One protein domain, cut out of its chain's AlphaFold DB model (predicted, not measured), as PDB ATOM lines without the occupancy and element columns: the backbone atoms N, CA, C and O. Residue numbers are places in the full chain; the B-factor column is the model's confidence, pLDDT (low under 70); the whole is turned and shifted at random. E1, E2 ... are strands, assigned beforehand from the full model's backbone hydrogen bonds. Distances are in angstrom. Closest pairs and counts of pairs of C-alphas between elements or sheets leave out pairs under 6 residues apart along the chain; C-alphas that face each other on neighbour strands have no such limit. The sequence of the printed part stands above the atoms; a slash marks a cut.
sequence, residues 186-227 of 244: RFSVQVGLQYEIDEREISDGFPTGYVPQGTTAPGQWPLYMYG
ATOM      1  N   ARG A 186      32.966 -50.116 -55.127       91.69
ATOM      2  CA  ARG A 186      31.968 -51.195 -55.105       91.69
ATOM      3  C   ARG A 186      30.549 -50.647 -54.978       91.69
ATOM      4  O   ARG A 186      29.637 -51.212 -55.560       91.69
ATOM      5  N   PHE A 187      30.378 -49.556 -54.243       93.00
ATOM      6  CA  PHE A 187      29.097 -48.890 -54.047       93.00
ATOM      7  C   PHE A 187      29.249 -47.402 -54.346       93.00
ATOM      8  O   PHE A 187      30.281 -46.819 -54.015       93.00
ATOM      9  N   SER A 188      28.217 -46.807 -54.936       92.06
ATOM     10  CA  SER A 188      27.994 -45.363 -54.901       92.06
ATOM     11  C   SER A 188      26.990 -45.074 -53.792       92.06
ATOM     12  O   SER A 188      25.950 -45.733 -53.739       92.06
ATOM     13  N   VAL A 189      27.320 -44.152 -52.886       90.50
ATOM     14  CA  VAL A 189      26.486 -43.828 -51.722       90.50
ATOM     15  C   VAL A 189      26.271 -42.322 -51.659       90.50
ATOM     16  O   VAL A 189      27.237 -41.565 -51.577       90.50
ATOM     17  N   GLN A 190      25.013 -41.896 -51.662       87.25
ATOM     18  CA  GLN A 190      24.619 -40.515 -51.430       87.25
ATOM     19  C   GLN A 190      24.395 -40.304 -49.933       87.25
ATOM     20  O   GLN A 190      23.470 -40.854 -49.338       87.25
ATOM     21  N   VAL A 191      25.248 -39.483 -49.322       84.44
ATOM     22  CA  VAL A 191      25.202 -39.178 -47.881       84.44
ATOM     23  C   VAL A 191      24.534 -37.835 -47.571       84.44
ATOM     24  O   VAL A 191      24.423 -37.455 -46.412       84.44
ATOM     25  N   GLY A 192      24.081 -37.111 -48.600       83.44
ATOM     26  CA  GLY A 192      23.487 -35.778 -48.457       83.44
ATOM     27  C   GLY A 192      22.074 -35.763 -47.866       83.44
ATOM     28  O   GLY A 192      21.608 -34.714 -47.430       83.44
ATOM     29  N   LEU A 193      21.382 -36.907 -47.813       87.81
ATOM     30  CA  LEU A 193      20.028 -37.004 -47.258       87.81
ATOM     31  C   LEU A 193      20.066 -37.102 -45.727       87.81
ATOM     32  O   LEU A 193      19.855 -38.156 -45.130       87.81
ATOM     33  N   GLN A 194      20.335 -35.969 -45.088       90.94
ATOM     34  CA  GLN A 194      20.392 -35.813 -43.636       90.94
ATOM     35  C   GLN A 194      19.982 -34.397 -43.234       90.94
ATOM     36  O   GLN A 194      19.958 -33.485 -44.059       90.94
ATOM     37  N   TYR A 195      19.615 -34.220 -41.969       92.25
ATOM     38  CA  TYR A 195      19.460 -32.887 -41.405       92.25
ATOM     39  C   TYR A 195      20.834 -32.344 -41.039       92.25
ATOM     40  O   TYR A 195      21.681 -33.084 -40.544       92.25
ATOM     41  N   GLU A 196      21.031 -31.051 -41.254       93.50
ATOM     42  CA  GLU A 196      22.200 -30.330 -40.777       93.50
ATOM     43  C   GLU A 196      21.741 -29.268 -39.787       93.50
ATOM     44  O   GLU A 196      20.870 -28.448 -40.083       93.50
ATOM     45  N   ILE A 197      22.309 -29.329 -38.592       92.50
ATOM     46  CA  ILE A 197      22.190 -28.298 -37.572       92.50
ATOM     47  C   ILE A 197      23.370 -27.349 -37.765       92.50
ATOM     48  O   ILE A 197      24.503 -27.808 -37.925       92.50
ATOM     49  N   ASP A 198      23.097 -26.042 -37.736       93.19
ATOM     50  CA  ASP A 198      24.133 -25.010 -37.767       93.19
ATOM     51  C   ASP A 198      25.211 -25.310 -36.721       93.19
ATOM     52  O   ASP A 198      24.899 -25.622 -35.571       93.19
ATOM     53  N   GLU A 199      26.484 -25.209 -37.108       92.06
ATOM     54  CA  GLU A 199      27.605 -25.599 -36.251       92.06
ATOM     55  C   GLU A 199      27.629 -24.877 -34.893       92.06
ATOM     56  O   GLU A 199      28.121 -25.418 -33.902       92.06
ATOM     57  N   ARG A 200      27.056 -23.670 -34.826       93.88
ATOM     58  CA  ARG A 200      26.985 -22.839 -33.614       93.88
ATOM     59  C   ARG A 200      25.853 -23.255 -32.677       93.88
ATOM     60  O   ARG A 200      25.850 -22.843 -31.520       93.88
ATOM     61  N   GLU A 201      24.902 -24.037 -33.178       94.94
ATOM     62  CA  GLU A 201      23.717 -24.513 -32.457       94.94
ATOM     63  C   GLU A 201      23.757 -26.028 -32.202       94.94
ATOM     64  O   GLU A 201      22.786 -26.606 -31.708       94.94
ATOM     65  N   ILE A 202      24.879 -26.686 -32.518       95.19
ATOM     66  CA  ILE A 202      25.084 -28.103 -32.216       95.19
ATOM     67  C   ILE A 202      24.919 -28.324 -30.709       95.19
ATOM     68  O   ILE A 202      25.540 -27.655 -29.886       95.19
ATOM     69  N   SER A 203      24.080 -29.297 -30.354       91.19
ATOM     70  CA  SER A 203      23.847 -29.675 -28.962       91.19
ATOM     71  C   SER A 203      25.123 -30.206 -28.304       91.19
ATOM     72  O   SER A 203      25.876 -30.972 -28.912       91.19
ATOM     73  N   ASP A 204      25.338 -29.849 -27.035       90.62
ATOM     74  CA  ASP A 204      26.459 -30.353 -26.242       90.62
ATOM     75  C   ASP A 204      26.523 -31.890 -26.278       90.62
ATOM     76  O   ASP A 204      25.581 -32.595 -25.908       90.62
ATOM     77  N   GLY A 205      27.666 -32.423 -26.717       88.50
ATOM     78  CA  GLY A 205      27.909 -33.864 -26.829       88.50
ATOM     79  C   GLY A 205      27.646 -34.465 -28.213       88.50
ATOM     80  O   GLY A 205      27.979 -35.633 -28.426       88.50
ATOM     81  N   PHE A 206      27.118 -33.702 -29.174       94.19
ATOM     82  CA  PHE A 206      27.064 -34.150 -30.566       94.19
ATOM     83  C   PHE A 206      28.439 -33.972 -31.232       94.19
ATOM     84  O   PHE A 206      29.005 -32.882 -31.192       94.19
ATOM     85  N   PRO A 207      28.994 -35.015 -31.879       92.62
ATOM     86  CA  PRO A 207      30.279 -34.904 -32.572       92.62
ATOM     87  C   PRO A 207      30.182 -34.156 -33.913       92.62
ATOM     88  O   PRO A 207      31.205 -33.845 -34.515       92.62
ATOM     89  N   THR A 208      28.966 -33.928 -34.419       92.50
ATOM     90  CA  THR A 208      28.672 -33.267 -35.695       92.50
ATOM     91  C   THR A 208      27.241 -32.718 -35.690       92.50
ATOM     92  O   THR A 208      26.396 -33.223 -34.949       92.50
ATOM     93  N   GLY A 209      26.966 -31.714 -36.527       92.94
ATOM     94  CA  GLY A 209      25.619 -31.182 -36.761       92.94
ATOM     95  C   GLY A 209      24.761 -32.047 -37.685       92.94
ATOM     96  O   GLY A 209      23.570 -31.785 -37.827       92.94
ATOM     97  N   TYR A 210      25.333 -33.086 -38.298       93.50
ATOM     98  CA  TYR A 210      24.593 -33.977 -39.185       93.50
ATOM     99  C   TYR A 210      23.802 -35.039 -38.417       93.50
ATOM    100  O   TYR A 210      24.364 -35.864 -37.688       93.50
ATOM    101  N   VAL A 211      22.484 -35.040 -38.615       93.44
ATOM    102  CA  VAL A 211      21.545 -35.982 -37.998       93.44
ATOM    103  C   VAL A 211      20.821 -36.772 -39.093       93.44
ATOM    104  O   VAL A 211      20.140 -36.173 -39.933       93.44
ATOM    105  N   PRO A 212      20.923 -38.113 -39.099       93.38
ATOM    106  CA  PRO A 212      20.230 -38.956 -40.069       93.38
ATOM    107  C   PRO A 212      18.713 -38.746 -40.047       93.38
ATOM    108  O   PRO A 212      18.104 -38.542 -38.992       93.38
ATOM    109  N   GLN A 213      18.070 -38.821 -41.210       93.12
ATOM    110  CA  GLN A 213      16.637 -38.546 -41.303       93.12
ATOM    111  C   GLN A 213      15.787 -39.551 -40.512       93.12
ATOM    112  O   GLN A 213      16.036 -40.760 -40.500       93.12
ATOM    113  N   GLY A 214      14.765 -39.023 -39.837       94.19
ATOM    114  CA  GLY A 214      13.901 -39.796 -38.944       94.19
ATOM    115  C   GLY A 214      14.537 -40.156 -37.599       94.19
ATOM    116  O   GLY A 214      13.936 -40.906 -36.838       94.19
ATOM    117  N   THR A 215      15.722 -39.631 -37.285       94.81
ATOM    118  CA  THR A 215      16.422 -39.874 -36.014       94.81
ATOM    119  C   THR A 215      16.555 -38.589 -35.192       94.81
ATOM    120  O   THR A 215      16.194 -37.508 -35.658       94.81
ATOM    121  N   THR A 216      17.043 -38.699 -33.952       93.75
ATOM    122  CA  THR A 216      17.189 -37.550 -33.038       93.75
ATOM    123  C   THR A 216      18.630 -37.297 -32.602       93.75
ATOM    124  O   THR A 216      18.864 -36.375 -31.826       93.75
ATOM    125  N   ALA A 217      19.590 -38.116 -33.038       93.50
ATOM    126  CA  ALA A 217      20.998 -37.959 -32.687       93.50
ATOM    127  C   ALA A 217      21.934 -38.508 -33.786       93.50
ATOM    128  O   ALA A 217      21.559 -39.445 -34.497       93.50
ATOM    129  N   PRO A 218      23.170 -37.981 -33.904       93.12
ATOM    130  CA  PRO A 218      24.183 -38.497 -34.817       93.12
ATOM    131  C   PRO A 218      24.508 -39.974 -34.567       93.12
ATOM    132  O   PRO A 218      24.406 -40.478 -33.449       93.12
ATOM    133  N   GLY A 219      24.942 -40.672 -35.618       89.81
ATOM    134  CA  GLY A 219      25.364 -42.077 -35.539       89.81
ATOM    135  C   GLY A 219      24.225 -43.094 -35.392       89.81
ATOM    136  O   GLY A 219      24.492 -44.293 -35.332       89.81
ATOM    137  N   GLN A 220      22.967 -42.647 -35.355       93.12
ATOM    138  CA  GLN A 220      21.801 -43.527 -35.404       93.12
ATOM    139  C   GLN A 220      21.536 -44.010 -36.837       93.12
ATOM    140  O   GLN A 220      21.843 -43.326 -37.810       93.12
ATOM    141  N   TRP A 221      20.957 -45.202 -36.979       91.56
ATOM    142  CA  TRP A 221      20.546 -45.697 -38.293       91.56
ATOM    143  C   TRP A 221      19.341 -44.890 -38.808       91.56
ATOM    144  O   TRP A 221      18.379 -44.741 -38.050       91.56
ATOM    145  N   PRO A 222      19.359 -44.376 -40.055       92.25
ATOM    146  CA  PRO A 222      18.254 -43.586 -40.588       92.25
ATOM    147  C   PRO A 222      16.961 -44.403 -40.642       92.25
ATOM    148  O   PRO A 222      16.960 -45.571 -41.039       92.25
ATOM    149  N   LEU A 223      15.851 -43.772 -40.249       94.88
ATOM    150  CA  LEU A 223      14.519 -44.388 -40.297       94.88
ATOM    151  C   LEU A 223      13.766 -44.046 -41.588       94.88
ATOM    152  O   LEU A 223      12.810 -44.738 -41.934       94.88
ATOM    153  N   TYR A 224      14.195 -43.002 -42.301       93.19
ATOM    154  CA  TYR A 224      13.652 -42.622 -43.604       93.19
ATOM    155  C   TYR A 224      14.663 -42.940 -44.703       93.19
ATOM    156  O   TYR A 224      15.816 -42.520 -44.632       93.19
ATOM    157  N   MET A 225      14.215 -43.711 -45.695       89.06
ATOM    158  CA  MET A 225      14.984 -44.124 -46.869       89.06
ATOM    159  C   MET A 225      14.092 -44.034 -48.107       89.06
ATOM    160  O   MET A 225      12.929 -44.442 -48.068       89.06
ATOM    161  N   TYR A 226      14.648 -43.528 -49.199       90.31
ATOM    162  CA  TYR A 226      13.968 -43.297 -50.472       90.31
ATOM    163  C   TYR A 226      14.360 -44.315 -51.549       90.31
ATOM    164  O   TYR A 226      13.707 -44.384 -52.588       90.31
ATOM    165  N   GLY A 227      15.388 -45.135 -51.301       89.31
ATOM    166  CA  GLY A 227      15.873 -46.146 -52.243       89.31
ATOM    167  C   GLY A 227      16.850 -45.594 -53.282       89.31
ATOM    168  O   GLY A 227      17.101 -46.254 -54.288       89.31
TER     169      GLY A 227
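Overview. This is residues 186 to 227 of the 244 residues of the protein "Purine nucleoside permease-domain-containing protein" of Dichomitus squalens (UniProt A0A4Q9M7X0). There is little regular structure here: a small hairpin of two short strands, E2 and E3, sits between long loops, while a third short strand, E1, lies away from it at one end of the long axis. The loop of residues 197 to 209 makes the other end. The printed part has 42 residues, with three named strands, E1, E2, E3 in that order, holding 9 of them, and no named helix; the class is all strand. It is only just loose, close to compact, with a radius of gyration of the C-alphas of 11.4 A, and elongated, spanning 34 by 19 by 14 A.

Along the chain. E1, residues 187 to 189, begins at C-alpha 187 (29.097, -48.890, -54.047) and is 6.2 A long. E2, residues 194 to 196, is 6.4 A long. E3, residues 210 to 212, is 6.7 A long and ends at C-alpha 212 (20.230, -38.956, -40.069).

Arrangement. E1 pairs with no named strand and is apart from E2 and E3. E2 and E3 form an antiparallel hairpin at 151 degrees; N 195 and O 211 are within hydrogen-bond range at 2.9 A.

Size, cuts and confidence. The C-alphas of Arg 186 and Asp 204, the two farthest apart, are 36.0 A apart. The link E2 to E3 is long. The printed part has no cut, and no printed residue is under 70 in pLDDT.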